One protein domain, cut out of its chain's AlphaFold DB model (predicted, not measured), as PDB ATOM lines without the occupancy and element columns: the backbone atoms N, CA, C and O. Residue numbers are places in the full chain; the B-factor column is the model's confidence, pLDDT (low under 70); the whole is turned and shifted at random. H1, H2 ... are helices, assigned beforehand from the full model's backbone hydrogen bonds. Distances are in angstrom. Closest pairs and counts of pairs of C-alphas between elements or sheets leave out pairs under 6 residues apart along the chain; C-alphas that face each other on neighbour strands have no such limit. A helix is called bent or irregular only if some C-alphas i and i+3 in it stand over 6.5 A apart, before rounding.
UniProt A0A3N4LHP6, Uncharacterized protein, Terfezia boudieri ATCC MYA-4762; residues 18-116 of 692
ATOM      1  N   ARG A  18      38.591 -49.603   6.965       58.09
ATOM      2  CA  ARG A  18      38.384 -48.373   6.170       58.09
ATOM      3  C   ARG A  18      38.099 -47.134   7.022       58.09
ATOM      4  O   ARG A  18      38.625 -46.067   6.712       58.09
ATOM      5  N   SER A  19      37.323 -47.271   8.099       63.53
ATOM      6  CA  SER A  19      37.019 -46.151   9.006       63.53
ATOM      7  C   SER A  19      38.276 -45.631   9.708       63.53
ATOM      8  O   SER A  19      38.458 -44.424   9.831       63.53
ATOM      9  N   HIS A  20      39.189 -46.532  10.080       70.81
ATOM     10  CA  HIS A  20      40.418 -46.185  10.790       70.81
ATOM     11  C   HIS A  20      41.481 -45.514   9.899       70.81
ATOM     12  O   HIS A  20      42.301 -44.731  10.375       70.81
ATOM     13  N   ILE A  21      41.492 -45.796   8.592       72.25
ATOM     14  CA  ILE A  21      42.403 -45.121   7.651       72.25
ATOM     15  C   ILE A  21      41.905 -43.705   7.346       72.25
ATOM     16  O   ILE A  21      42.698 -42.764   7.374       72.25
ATOM     17  N   MET A  22      40.600 -43.532   7.105       67.50
ATOM     18  CA  MET A  22      40.027 -42.202   6.867       67.50
ATOM     19  C   MET A  22      40.186 -41.298   8.092       67.50
ATOM     20  O   MET A  22      40.604 -40.155   7.934       67.50
ATOM     21  N   SER A  23      40.000 -41.831   9.306       75.88
ATOM     22  CA  SER A  23      40.216 -41.057  10.534       75.88
ATOM     23  C   SER A  23      41.662 -40.577  10.691       75.88
ATOM     24  O   SER A  23      41.886 -39.494  11.215       75.88
ATOM     25  N   ARG A  24      42.656 -41.341  10.214       85.56
ATOM     26  CA  ARG A  24      44.067 -40.913  10.235       85.56
ATOM     27  C   ARG A  24      44.363 -39.828   9.207       85.56
ATOM     28  O   ARG A  24      45.107 -38.902   9.510       85.56
ATOM     29  N   ILE A  25      43.779 -39.924   8.012       87.38
ATOM     30  CA  ILE A  25      43.949 -38.901   6.971       87.38
ATOM     31  C   ILE A  25      43.307 -37.585   7.405       87.38
ATOM     32  O   ILE A  25      43.871 -36.538   7.125       87.38
ATOM     33  N   GLU A  26      42.172 -37.619   8.106       89.31
ATOM     34  CA  GLU A  26      41.485 -36.429   8.635       89.31
ATOM     35  C   GLU A  26      42.205 -35.759   9.818       89.31
ATOM     36  O   GLU A  26      41.897 -34.622  10.164       89.31
ATOM     37  N   GLN A  27      43.180 -36.442  10.419       93.31
ATOM     38  CA  GLN A  27      44.000 -35.937  11.525       93.31
ATOM     39  C   GLN A  27      45.363 -35.403  11.064       93.31
ATOM     40  O   GLN A  27      46.205 -35.070  11.899       93.31
ATOM     41  N   LEU A  28      45.612 -35.337   9.753       94.12
ATOM     42  CA  LEU A  28      46.870 -34.803   9.245       94.12
ATOM     43  C   LEU A  28      46.973 -33.294   9.538       94.12
ATOM     44  O   LEU A  28      45.983 -32.570   9.404       94.12
ATOM     45  N   PRO A  29      48.163 -32.791   9.904       95.75
ATOM     46  CA  PRO A  29      48.408 -31.359  10.003       95.75
ATOM     47  C   PRO A  29      48.200 -30.655   8.649       95.75
ATOM     48  O   PRO A  29      48.335 -31.262   7.579       95.75
ATOM     49  N   LEU A  30      47.858 -29.362   8.694       93.94
ATOM     50  CA  LEU A  30      47.444 -28.575   7.523       93.94
ATOM     51  C   LEU A  30      48.506 -28.551   6.414       93.94
ATOM     52  O   LEU A  30      48.182 -28.577   5.227       93.94
ATOM     53  N   GLU A  31      49.772 -28.561   6.808       94.38
ATOM     54  CA  GLU A  31      50.941 -28.563   5.939       94.38
ATOM     55  C   GLU A  31      50.974 -29.811   5.049       94.38
ATOM     56  O   GLU A  31      51.262 -29.718   3.856       94.38
ATOM     57  N   LEU A  32      50.605 -30.980   5.587       95.19
ATOM     58  CA  LEU A  32      50.554 -32.216   4.805       95.19
ATOM     59  C   LEU A  32      49.403 -32.200   3.799       95.19
ATOM     60  O   LEU A  32      49.571 -32.690   2.682       95.19
ATOM     61  N   TYR A  33      48.264 -31.584   4.131       94.88
ATOM     62  CA  TYR A  33      47.220 -31.355   3.129       94.88
ATOM     63  C   TYR A  33      47.701 -30.447   2.009       94.88
ATOM     64  O   TYR A  33      47.372 -30.700   0.855       94.88
ATOM     65  N   PHE A  34      48.480 -29.412   2.321       94.50
ATOM     66  CA  PHE A  34      49.009 -28.513   1.299       94.50
ATOM     67  C   PHE A  34      49.972 -29.242   0.369       94.50
ATOM     68  O   PHE A  34      49.867 -29.047  -0.835       94.50
ATOM     69  N   LEU A  35      50.809 -30.149   0.883       91.50
ATOM     70  CA  LEU A  35      51.647 -31.017   0.048       91.50
ATOM     71  C   LEU A  35      50.814 -31.957  -0.835       91.50
ATOM     72  O   LEU A  35      51.101 -32.109  -2.020       91.50
ATOM     73  N   ILE A  36      49.745 -32.552  -0.289       91.81
ATOM     74  CA  ILE A  36      48.808 -33.374  -1.071       91.81
ATOM     75  C   ILE A  36      48.151 -32.527  -2.168       91.81
ATOM     76  O   ILE A  36      48.052 -32.962  -3.315       91.81
ATOM     77  N   PHE A  37      47.705 -31.313  -1.848       92.50
ATOM     78  CA  PHE A  37      47.091 -30.430  -2.829       92.50
ATOM     79  C   PHE A  37      48.088 -29.918  -3.852       92.50
ATOM     80  O   PHE A  37      47.716 -29.826  -5.008       92.50
ATOM     81  N   GLU A  38      49.327 -29.624  -3.480       89.81
ATOM     82  CA  GLU A  38      50.384 -29.227  -4.408       89.81
ATOM     83  C   GLU A  38      50.700 -30.353  -5.391       89.81
ATOM     84  O   GLU A  38      50.812 -30.107  -6.588       89.81
ATOM     85  N   TYR A  39      50.714 -31.601  -4.918       85.88
ATOM     86  CA  TYR A  39      50.850 -32.775  -5.774       85.88
ATOM     87  C   TYR A  39      49.659 -32.970  -6.729       85.88
ATOM     88  O   TYR A  39      49.832 -33.417  -7.859       85.88
ATOM     89  N   LEU A  40      48.447 -32.620  -6.289       86.12
ATOM     90  CA  LEU A  40      47.204 -32.735  -7.066       86.12
ATOM     91  C   LEU A  40      46.836 -31.464  -7.855       86.12
ATOM     92  O   LEU A  40      45.873 -31.476  -8.623       86.12
ATOM     93  N   ALA A  41      47.570 -30.370  -7.651       80.19
ATOM     94  CA  ALA A  41      47.408 -29.092  -8.330       80.19
ATOM     95  C   ALA A  41      47.809 -29.076  -9.809       80.19
ATOM     96  O   ALA A  41      47.270 -28.205 -10.501       80.19
ATOM     97  N   PRO A  42      48.717 -29.941 -10.322       69.12
ATOM     98  CA  PRO A  42      49.006 -29.983 -11.742       69.12
ATOM     99  C   PRO A  42      47.683 -30.120 -12.487       69.12
ATOM    100  O   PRO A  42      46.930 -31.075 -12.281       69.12
ATOM    101  N   LEU A  43      47.363 -29.107 -13.297       64.12
ATOM    102  CA  LEU A  43      46.113 -29.085 -14.033       64.12
ATOM    103  C   LEU A  43      46.009 -30.375 -14.838       64.12
ATOM    104  O   LEU A  43      46.968 -30.739 -15.533       64.12
ATOM    105  N   PRO A  44      44.844 -31.035 -14.809       59.56
ATOM    106  CA  PRO A  44      44.650 -32.168 -15.673       59.56
ATOM    107  C   PRO A  44      44.901 -31.744 -17.138       59.56
ATOM    108  O   PRO A  44      44.742 -30.560 -17.493       59.56
ATOM    109  N   PRO A  45      45.366 -32.673 -17.990       58.44
ATOM    110  CA  PRO A  45      45.637 -32.380 -19.392       58.44
ATOM    111  C   PRO A  45      44.420 -31.711 -20.059       58.44
ATOM    112  O   PRO A  45      43.281 -31.863 -19.612       58.44
ATOM    113  N   LEU A  46      44.676 -30.892 -21.090       52.31
ATOM    114  CA  LEU A  46      43.642 -30.131 -21.808       52.31
ATOM    115  C   LEU A  46      42.404 -30.999 -22.074       52.31
ATOM    116  O   LEU A  46      42.522 -32.070 -22.656       52.31
ATOM    117  N   GLY A  47      41.230 -30.507 -21.677       61.56
ATOM    118  CA  GLY A  47      39.946 -31.164 -21.941       61.56
ATOM    119  C   GLY A  47      39.307 -31.833 -20.728       61.56
ATOM    120  O   GLY A  47      38.113 -32.121 -20.772       61.56
ATOM    121  N   VAL A  48      40.029 -32.008 -19.617       61.59
ATOM    122  CA  VAL A  48      39.393 -32.528 -18.403       61.59
ATOM    123  C   VAL A  48      38.417 -31.494 -17.852       61.59
ATOM    124  O   VAL A  48      38.754 -30.344 -17.563       61.59
ATOM    125  N   ASN A  49      37.165 -31.931 -17.748       74.50
ATOM    126  CA  ASN A  49      36.056 -31.159 -17.223       74.50
ATOM    127  C   ASN A  49      36.441 -30.565 -15.860       74.50
ATOM    128  O   ASN A  49      36.862 -31.299 -14.970       74.50
ATOM    129  N   ILE A  50      36.243 -29.256 -15.659       72.88
ATOM    130  CA  ILE A  50      36.461 -28.591 -14.359       72.88
ATOM    131  C   ILE A  50      35.772 -29.366 -13.227       72.88
ATOM    132  O   ILE A  50      36.303 -29.450 -12.124       72.88
ATOM    133  N   ARG A  51      34.609 -29.973 -13.512       78.38
ATOM    134  CA  ARG A  51      33.838 -30.794 -12.566       78.38
ATOM    135  C   ARG A  51      34.563 -32.066 -12.112       78.38
ATOM    136  O   ARG A  51      34.239 -32.567 -11.044       78.38
ATOM    137  N   ALA A  52      35.513 -32.554 -12.903       81.88
ATOM    138  CA  ALA A  52      36.331 -33.732 -12.636       81.88
ATOM    139  C   ALA A  52      37.687 -33.391 -11.988       81.88
ATOM    140  O   ALA A  52      38.503 -34.284 -11.783       81.88
ATOM    141  N   HIS A  53      37.949 -32.121 -11.650       84.44
ATOM    142  CA  HIS A  53      39.195 -31.758 -10.976       84.44
ATOM    143  C   HIS A  53      39.303 -32.476  -9.613       84.44
ATOM    144  O   HIS A  53      38.338 -32.412  -8.838       84.44
ATOM    145  N   PRO A  54      40.459 -33.077  -9.257       87.69
ATOM    146  CA  PRO A  54      40.636 -33.809  -7.996       87.69
ATOM    147  C   PRO A  54      40.228 -33.006  -6.757       87.69
ATOM    148  O   PRO A  54      39.619 -33.535  -5.835       87.69
ATOM    149  N   PHE A  55      40.468 -31.693  -6.764       89.62
ATOM    150  CA  PHE A  55      40.035 -30.792  -5.689       89.62
ATOM    151  C   PHE A  55      38.513 -30.763  -5.465       89.62
ATOM    152  O   PHE A  55      38.068 -30.684  -4.318       89.62
ATOM    153  N   LEU A  56      37.690 -30.847  -6.518       86.12
ATOM    154  CA  LEU A  56      36.233 -30.940  -6.345       86.12
ATOM    155  C   LEU A  56      35.819 -32.297  -5.799       86.12
ATOM    156  O   LEU A  56      34.912 -32.353  -4.976       86.12
ATOM    157  N   ALA A  57      36.469 -33.374  -6.240       88.38
ATOM    158  CA  ALA A  57      36.203 -34.703  -5.708       88.38
ATOM    159  C   ALA A  57      36.558 -34.766  -4.212       88.38
ATOM    160  O   ALA A  57      35.692 -35.065  -3.397       88.38
ATOM    161  N   LEU A  58      37.775 -34.362  -3.834       88.31
ATOM    162  CA  LEU A  58      38.243 -34.372  -2.443       88.31
ATOM    163  C   LEU A  58      37.411 -33.477  -1.520       88.31
ATOM    164  O   LEU A  58      37.059 -33.869  -0.411       88.31
ATOM    165  N   SER A  59      37.039 -32.283  -1.983       89.38
ATOM    166  CA  SER A  59      36.182 -31.392  -1.190       89.38
ATOM    167  C   SER A  59      34.736 -31.881  -1.067       89.38
ATOM    168  O   SER A  59      33.991 -31.362  -0.233       89.38
ATOM    169  N   ARG A  60      34.299 -32.850  -1.880       88.38
ATOM    170  CA  ARG A  60      32.996 -33.516  -1.733       88.38
ATOM    171  C   ARG A  60      33.059 -34.717  -0.797       88.38
ATOM    172  O   ARG A  60      32.058 -34.978  -0.143       88.38
ATOM    173  N   THR A  61      34.191 -35.418  -0.729       89.50
ATOM    174  CA  THR A  61      34.318 -36.646   0.069       89.50
ATOM    175  C   THR A  61      34.596 -36.403   1.548       89.50
ATOM    176  O   THR A  61      34.170 -37.215   2.359       89.50
ATOM    177  N   SER A  62      35.270 -35.310   1.926       91.62
ATOM    178  CA  SER A  62      35.520 -34.983   3.339       91.62
ATOM    179  C   SER A  62      35.422 -33.486   3.607       91.62
ATOM    180  O   SER A  62      35.940 -32.648   2.856       91.62
ATOM    181  N   GLN A  63      34.791 -33.145   4.732       91.06
ATOM    182  CA  GLN A  63      34.726 -31.773   5.222       91.06
ATOM    183  C   GLN A  63      36.116 -31.257   5.622       91.06
ATOM    184  O   GLN A  63      36.402 -30.078   5.414       91.06
ATOM    185  N   THR A  64      37.006 -32.125   6.111       92.69
ATOM    186  CA  THR A  64      38.381 -31.754   6.468       92.69
ATOM    187  C   THR A  64      39.176 -31.351   5.231       92.69
ATOM    188  O   THR A  64      39.751 -30.263   5.202       92.69
ATOM    189  N   PHE A  65      39.112 -32.141   4.150       92.50
ATOM    190  CA  PHE A  65      39.722 -31.765   2.868       92.50
ATOM    191  C   PHE A  65      39.140 -30.461   2.321       92.50
ATOM    192  O   PHE A  65      39.886 -29.620   1.831       92.50
ATOM    193  N   ARG A  66      37.822 -30.248   2.428       91.94
ATOM    194  CA  ARG A  66      37.193 -28.981   2.023       91.94
ATOM    195  C   ARG A  66      37.731 -27.792   2.826       91.94
ATOM    196  O   ARG A  66      38.083 -26.772   2.235       91.94
ATOM    197  N   ASN A  67      37.811 -27.933   4.148       92.25
ATOM    198  CA  ASN A  67      38.299 -26.893   5.051       92.25
ATOM    199  C   ASN A  67      39.786 -26.589   4.827       92.25
ATOM    200  O   ASN A  67      40.170 -25.430   4.927       92.25
ATOM    201  N   ALA A  68      40.600 -27.591   4.476       94.44
ATOM    202  CA  ALA A  68      42.014 -27.419   4.144       94.44
ATOM    203  C   ALA A  68      42.232 -26.856   2.725       94.44
ATOM    204  O   ALA A  68      43.137 -26.054   2.496       94.44
ATOM    205  N   LEU A  69      41.390 -27.229   1.759       92.88
ATOM    206  CA  LEU A  69      41.499 -26.780   0.370       92.88
ATOM    207  C   LEU A  69      41.218 -25.278   0.223       92.88
ATOM    208  O   LEU A  69      41.822 -24.612  -0.613       92.88
ATOM    209  N   LEU A  70      40.304 -24.727   1.022       91.69
ATOM    210  CA  LEU A  70      39.958 -23.304   0.996       91.69
ATOM    211  C   LEU A  70      41.149 -22.359   1.256       91.69
ATOM    212  O   LEU A  70      41.401 -21.498   0.405       91.69
ATOM    213  N   PRO A  71      41.893 -22.473   2.373       92.19
ATOM    214  CA  PRO A  71      43.069 -21.646   2.619       92.19
ATOM    215  C   PRO A  71      44.178 -21.920   1.597       92.19
ATOM    216  O   PRO A  71      44.825 -20.966   1.169       92.19
ATOM    217  N   TYR A  72      44.333 -23.165   1.129       94.19
ATOM    218  CA  TYR A  72      45.259 -23.491   0.042       94.19
ATOM    219  C   TYR A  72      44.927 -22.712  -1.239       94.19
ATOM    220  O   TYR A  72      45.761 -21.971  -1.753       94.19
ATOM    221  N   LEU A  73      43.685 -22.793  -1.732       92.62
ATOM    222  CA  LEU A  73      43.248 -22.067  -2.929       92.62
ATOM    223  C   LEU A  73      43.332 -20.551  -2.743       92.62
ATOM    224  O   LEU A  73      43.700 -19.847  -3.682       92.62
ATOM    225  N   ARG A  74      43.017 -20.036  -1.549       92.50
ATOM    226  CA  ARG A  74      43.186 -18.612  -1.226       92.50
ATOM    227  C   ARG A  74      44.647 -18.195  -1.392       92.50
ATOM    228  O   ARG A  74      44.904 -17.216  -2.086       92.50
ATOM    229  N   LEU A  75      45.580 -18.947  -0.810       92.75
ATOM    230  CA  LEU A  75      47.016 -18.687  -0.917       92.75
ATOM    231  C   LEU A  75      47.487 -18.754  -2.377       92.75
ATOM    232  O   LEU A  75      48.153 -17.837  -2.854       92.75
ATOM    233  N   GLN A  76      47.068 -19.785  -3.113       92.06
ATOM    234  CA  GLN A  76      47.400 -19.942  -4.528       92.06
ATOM    235  C   GLN A  76      46.871 -18.777  -5.373       92.06
ATOM    236  O   GLN A  76      47.596 -18.249  -6.207       92.06
ATOM    237  N   ILE A  77      45.635 -18.323  -5.148       91.88
ATOM    238  CA  ILE A  77      45.062 -17.178  -5.869       91.88
ATOM    239  C   ILE A  77      45.807 -15.875  -5.547       91.88
ATOM    240  O   ILE A  77      46.070 -15.087  -6.458       91.88
ATOM    241  N   LEU A  78      46.142 -15.644  -4.276       92.44
ATOM    242  CA  LEU A  78      46.874 -14.449  -3.849       92.44
ATOM    243  C   LEU A  78      48.281 -14.394  -4.460       92.44
ATOM    244  O   LEU A  78      48.715 -13.321  -4.870       92.44
ATOM    245  N   ASN A  79      48.944 -15.543  -4.597       90.69
ATOM    246  CA  ASN A  79      50.282 -15.643  -5.186       90.69
ATOM    247  C   ASN A  79      50.272 -15.725  -6.723       90.69
ATOM    248  O   ASN A  79      51.304 -15.551  -7.369       90.69
ATOM    249  N   CYS A  80      49.119 -15.998  -7.339       87.62
ATOM    250  CA  CYS A  80      49.022 -16.192  -8.778       87.62
ATOM    251  C   CYS A  80      48.860 -14.855  -9.514       87.62
ATOM    252  O   CYS A  80      47.779 -14.266  -9.531       87.62
ATOM    253  N   ASN A  81      49.912 -14.423 -10.216       88.94
ATOM    254  CA  ASN A  81      49.914 -13.197 -11.027       88.94
ATOM    255  C   ASN A  81      48.868 -13.193 -12.157       88.94
ATOM    256  O   ASN A  81      48.515 -12.133 -12.670       88.94
ATOM    257  N   ALA A  82      48.380 -14.369 -12.558       88.19
ATOM    258  CA  ALA A  82      47.315 -14.528 -13.545       88.19
ATOM    259  C   ALA A  82      45.929 -14.123 -13.038       88.19
ATOM    260  O   ALA A  82      45.021 -13.892 -13.840       88.19
ATOM    261  N   VAL A  83      45.726 -14.060 -11.722       89.94
ATOM    262  CA  VAL A  83      44.432 -13.681 -11.174       89.94
ATOM    263  C   VAL A  83      44.322 -12.158 -11.133       89.94
ATOM    264  O   VAL A  83      45.218 -11.455 -10.678       89.94
ATOM    265  N   SER A  84      43.186 -11.630 -11.595       91.19
ATOM    266  CA  SER A  84      42.897 -10.193 -11.533       91.19
ATOM    267  C   SER A  84      43.088  -9.635 -10.118       91.19
ATOM    268  O   SER A  84      42.550 -10.187  -9.152       91.19
ATOM    269  N   ARG A  85      43.753  -8.473 -10.013       92.06
ATOM    270  CA  ARG A  85      43.963  -7.752  -8.742       92.06
ATOM    271  C   ARG A  85      42.671  -7.537  -7.958       92.06
ATOM    272  O   ARG A  85      42.704  -7.568  -6.737       92.06
ATOM    273  N   LYS A  86      41.527  -7.371  -8.634       90.00
ATOM    274  CA  LYS A  86      40.220  -7.231  -7.967       90.00
ATOM    275  C   LYS A  86      39.855  -8.477  -7.153       90.00
ATOM    276  O   LYS A  86      39.393  -8.356  -6.025       90.00
ATOM    277  N   HIS A  87      40.083  -9.672  -7.703       89.56
ATOM    278  CA  HIS A  87      39.829 -10.925  -6.985       89.56
ATOM    279  C   HIS A  87      40.841 -11.139  -5.858       89.56
ATOM    280  O   HIS A  87      40.451 -11.571  -4.780       89.56
ATOM    281  N   GLN A  88      42.113 -10.795  -6.082       92.31
ATOM    282  CA  GLN A  88      43.135 -10.853  -5.035       92.31
ATOM    283  C   GLN A  88      42.794  -9.916  -3.869       92.31
ATOM    284  O   GLN A  88      42.819 -10.346  -2.726       92.31
ATOM    285  N   GLN A  89      42.389  -8.671  -4.143       92.75
ATOM    286  CA  GLN A  89      41.952  -7.711  -3.122       92.75
ATOM    287  C   GLN A  89      40.723  -8.207  -2.354       92.75
ATOM    288  O   GLN A  89      40.713  -8.158  -1.128       92.75
ATOM    289  N   ALA A  90      39.721  -8.752  -3.053       90.12
ATOM    290  CA  ALA A  90      38.537  -9.326  -2.414       90.12
ATOM    291  C   ALA A  90      38.870 -10.522  -1.503       90.12
ATOM    292  O   ALA A  90      38.176 -10.755  -0.518       90.12
ATOM    293  N   LEU A  91      39.922 -11.281  -1.828       90.44
ATOM    294  CA  LEU A  91      40.391 -12.417  -1.032       90.44
ATOM    295  C   LEU A  91      41.419 -12.042   0.032       90.44
ATOM    296  O   LEU A  91      41.637 -12.823   0.955       90.44
ATOM    297  N   ALA A  92      42.058 -10.881  -0.074       92.19
ATOM    298  CA  ALA A  92      42.951 -10.361   0.952       92.19
ATOM    299  C   ALA A  92      42.167  -9.889   2.185       92.19
ATOM    300  O   ALA A  92      42.689  -9.960   3.294       92.19
ATOM    301  N   ASP A  93      40.904  -9.485   2.015       91.38
ATOM    302  CA  ASP A  93      40.041  -9.092   3.127       91.38
ATOM    303  C   ASP A  93      39.807 -10.279   4.091       91.38
ATOM    304  O   ASP A  93      39.266 -11.314   3.679       91.38
ATOM    305  N   PRO A  94      40.196 -10.178   5.379       88.19
ATOM    306  CA  PRO A  94      39.927 -11.217   6.373       88.19
ATOM    307  C   PRO A  94      38.428 -11.453   6.610       88.19
ATOM    308  O   PRO A  94      38.064 -12.534   7.064       88.19
ATOM    309  N   LYS A  95      37.557 -10.493   6.269       89.25
ATOM    310  CA  LYS A  95      36.094 -10.623   6.369       89.25
ATOM    311  C   LYS A  95      35.474 -11.418   5.217       89.25
ATOM    312  O   LYS A  95      34.272 -11.678   5.233       89.25
ATOM    313  N   CYS A  96      36.259 -11.801   4.208       85.19
ATOM    314  CA  CYS A  96      35.773 -12.611   3.098       85.19
ATOM    315  C   CYS A  96      35.282 -13.977   3.612       85.19
ATOM    316  O   CYS A  96      36.070 -14.783   4.110       85.19
ATOM    317  N   ASN A  97      33.981 -14.262   3.486       81.75
ATOM    318  CA  ASN A  97      33.413 -15.540   3.915       81.75
ATOM    319  C   ASN A  97      33.785 -16.655   2.920       81.75
ATOM    320  O   ASN A  97      33.125 -16.856   1.900       81.75
ATOM    321  N   LEU A  98      34.863 -17.383   3.224       76.25
ATOM    322  CA  LEU A  98      35.440 -18.412   2.353       76.25
ATOM    323  C   LEU A  98      34.547 -19.651   2.191       76.25
ATOM    324  O   LEU A  98      34.611 -20.313   1.154       76.25
ATOM    325  N   SER A  99      33.702 -19.957   3.181       69.31
ATOM    326  CA  SER A  99      32.948 -21.220   3.237       69.31
ATOM    327  C   SER A  99      31.963 -21.391   2.070       69.31
ATOM    328  O   SER A  99      31.822 -22.486   1.527       69.31
ATOM    329  N   LEU A 100      31.368 -20.293   1.597       65.56
ATOM    330  CA  LEU A 100      30.423 -20.282   0.473       65.56
ATOM    331  C   LEU A 100      31.103 -20.227  -0.904       65.56
ATOM    332  O   LEU A 100      30.437 -20.310  -1.937       65.56
ATOM    333  N   LEU A 101      32.429 -20.068  -0.951       74.25
ATOM    334  CA  LEU A 101      33.136 -19.707  -2.176       74.25
ATOM    335  C   LEU A 101      33.951 -20.846  -2.790       74.25
ATOM    336  O   LEU A 101      34.440 -20.654  -3.899       74.25
ATOM    337  N   THR A 102      34.061 -22.029  -2.172       76.62
ATOM    338  CA  THR A 102      34.951 -23.114  -2.655       76.62
ATOM    339  C   THR A 102      34.841 -23.387  -4.167       76.62
ATOM    340  O   THR A 102      35.859 -23.294  -4.859       76.62
ATOM    341  N   PRO A 103      33.642 -23.621  -4.750       83.00
ATOM    342  CA  PRO A 103      33.526 -23.882  -6.188       83.00
ATOM    343  C   PRO A 103      33.859 -22.653  -7.046       83.00
ATOM    344  O   PRO A 103      34.397 -22.781  -8.147       83.00
ATOM    345  N   LYS A 104      33.555 -21.448  -6.547       86.56
ATOM    346  CA  LYS A 104      33.823 -20.181  -7.238       86.56
ATOM    347  C   LYS A 104      35.318 -19.860  -7.241       86.56
ATOM    348  O   LYS A 104      35.836 -19.487  -8.288       86.56
ATOM    349  N   LEU A 105      36.007 -20.047  -6.115       86.81
ATOM    350  CA  LEU A 105      37.456 -19.868  -5.988       86.81
ATOM    351  C   LEU A 105      38.200 -20.850  -6.870       86.81
ATOM    352  O   LEU A 105      39.064 -20.432  -7.633       86.81
ATOM    353  N   LEU A 106      37.803 -22.123  -6.843       87.75
ATOM    354  CA  LEU A 106      38.405 -23.112  -7.718       87.75
ATOM    355  C   LEU A 106      38.209 -22.740  -9.191       87.75
ATOM    356  O   LEU A 106      39.163 -22.766  -9.957       87.75
ATOM    357  N   LYS A 107      37.000 -22.326  -9.592       88.69
ATOM    358  CA  LYS A 107      36.739 -21.872 -10.965       88.69
ATOM    359  C   LYS A 107      37.585 -20.651 -11.344       88.69
ATOM    360  O   LYS A 107      38.068 -20.588 -12.471       88.69
ATOM    361  N   ILE A 108      37.758 -19.682 -10.440       90.31
ATOM    362  CA  ILE A 108      38.617 -18.506 -10.664       90.31
ATOM    363  C   ILE A 108      40.072 -18.944 -10.850       90.31
ATOM    364  O   ILE A 108      40.696 -18.537 -11.826       90.31
ATOM    365  N   TRP A 109      40.579 -19.788  -9.951       90.25
ATOM    366  CA  TRP A 109      41.946 -20.293  -9.995       90.25
ATOM    367  C   TRP A 109      42.208 -21.103 -11.268       90.25
ATOM    368  O   TRP A 109      43.101 -20.742 -12.024       90.25
ATOM    369  N   LEU A 110      41.369 -22.099 -11.573       88.19
ATOM    370  CA  LEU A 110      41.479 -22.922 -12.783       88.19
ATOM    371  C   LEU A 110      41.420 -22.078 -14.058       88.19
ATOM    372  O   LEU A 110      42.238 -22.249 -14.954       88.19
ATOM    373  N   ASN A 111      40.486 -21.127 -14.155       89.06
ATOM    374  CA  ASN A 111      40.409 -20.258 -15.330       89.06
ATOM    375  C   ASN A 111      41.651 -19.375 -15.482       89.06
ATOM    376  O   ASN A 111      42.073 -19.110 -16.607       89.06
ATOM    377  N   ALA A 112      42.217 -18.898 -14.373       90.44
ATOM    378  CA  ALA A 112      43.439 -18.111 -14.400       90.44
ATOM    379  C   ALA A 112      44.620 -18.969 -14.870       90.44
ATOM    380  O   ALA A 112      45.261 -18.612 -15.857       90.44
ATOM    381  N   THR A 113      44.844 -20.129 -14.249       88.94
ATOM    382  CA  THR A 113      45.973 -21.023 -14.551       88.94
ATOM    383  C   THR A 113      45.863 -21.715 -15.910       88.94
ATOM    384  O   THR A 113      46.885 -22.068 -16.488       88.94
ATOM    385  N   MET A 114      44.656 -21.871 -16.467       89.31
ATOM    386  CA  MET A 114      44.437 -22.444 -17.803       89.31
ATOM    387  C   MET A 114      44.538 -21.445 -18.960       89.31
ATOM    388  O   MET A 114      44.658 -21.870 -20.107       89.31
ATOM    389  N   LYS A 115      44.406 -20.139 -18.706       91.94
ATOM    390  CA  LYS A 115      44.376 -19.119 -19.775       91.94
ATOM    391  C   LYS A 115      45.548 -18.161 -19.733       91.94
ATOM    392  O   LYS A 115      45.855 -17.520 -20.733       91.94
ATOM    393  N   HIS A 116      46.190 -18.029 -18.586       93.56
ATOM    394  CA  HIS A 116      47.236 -17.048 -18.382       93.56
ATOM    395  C   HIS A 116      48.512 -17.742 -17.943       93.56
ATOM    396  O   HIS A 116      48.504 -18.768 -17.269       93.56
TER     397      HIS A 116
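AT A GLANCE: This is residues 18 to 116 of the 692 residues of an uncharacterized protein of Terfezia boudieri ATCC MYA-4762 (UniProt A0A3N4LHP6). A small group of crossed helices is built round one long helix, H4, with H2 and H3 packed on its first part, H5 folded back at its last part and H6 packed on it too. H1 reaches away from this group at one end of the longest axis and touches no helix, while the loop of residues 41 to 53 joins H2 to H3. The printed part has 99 residues, with six named helices in the order H1 H2 H3 H4 H5 H6 and no named strand; the class is all helix. The whole is compact, with a radius of gyration of the C-alphas of 13.8 A, and it spans 43 by 35 by 21 A.

IN THESE COORDINATES: The longest helix, H4, has residues 63 to 79 and measures 24.7 A, from C-alpha 63 at (34.726, -31.773, 5.222) to C-alpha 79 at (50.282, -15.643, -5.186). It is neither bent nor irregular, but only just: C-alphas 68 and 71 are 6.1 A apart. Before it come H1, residues 18 to 25, which begins with C-alpha 18 at (38.384, -48.373, 6.170), H2, residues 30 to 40 and 15.2 A long, and H3, residues 54 to 61. After it come H5, residues 85 to 92, and H6, residues 102 to 115 and 19.9 A long, which ends with C-alpha 115 at (44.376, -19.119, -19.775).

HOW THE PARTS SIT: H4 is the hub, touching four helices. With residues 65 to 72 alone it touches H2, closest at the C-alphas of Phe 34 and Tyr 72, 6.4 A apart; their lines are about perpendicular, but only just, at 73 degrees. With residues 65 to 69 alone it touches H3, closest at the C-alphas of Ser 59 and Arg 66, 4.1 A apart; the two form a helical hairpin at a shallow tilt of 31 degrees, opposite ways. H6 touches H4 at a steep tilt of 40 degrees, the same way, and the closest C-alphas, of Ile 77 and Trp 109, are 6.0 A apart. With residues 74 to 78 alone H4 touches H5, also a helical hairpin, at a steep tilt of 45 degrees, opposite ways; the closest C-alphas, of Leu 78 and Gln 88, are 5.3 A apart. H2 and H3 only just touch, with 3 pairs of C-alphas within 8 A, the closest those of Leu 40 and Pro 54 at 6.7 A. H3 and H6 are close but not clearly touching, with the C-alphas of Leu 56 and Pro 103 7.6 A apart. H5 and H6 are apart. Every O i to N i+4 pair is within hydrogen-bond range in H1, H2, H3, H5 and H6, and 12 of 13 are in H4.

THE WHOLE: The two C-alphas farthest apart, of Arg 18 and Arg 85, are 43.6 A apart. The printed part has no cut. The link from H2 to H3 is long, with 13 residues. The mean pLDDT of the printed part is 85.4; residues 18 to 19, 22, 42 to 48 and 99 to 100 are under 70.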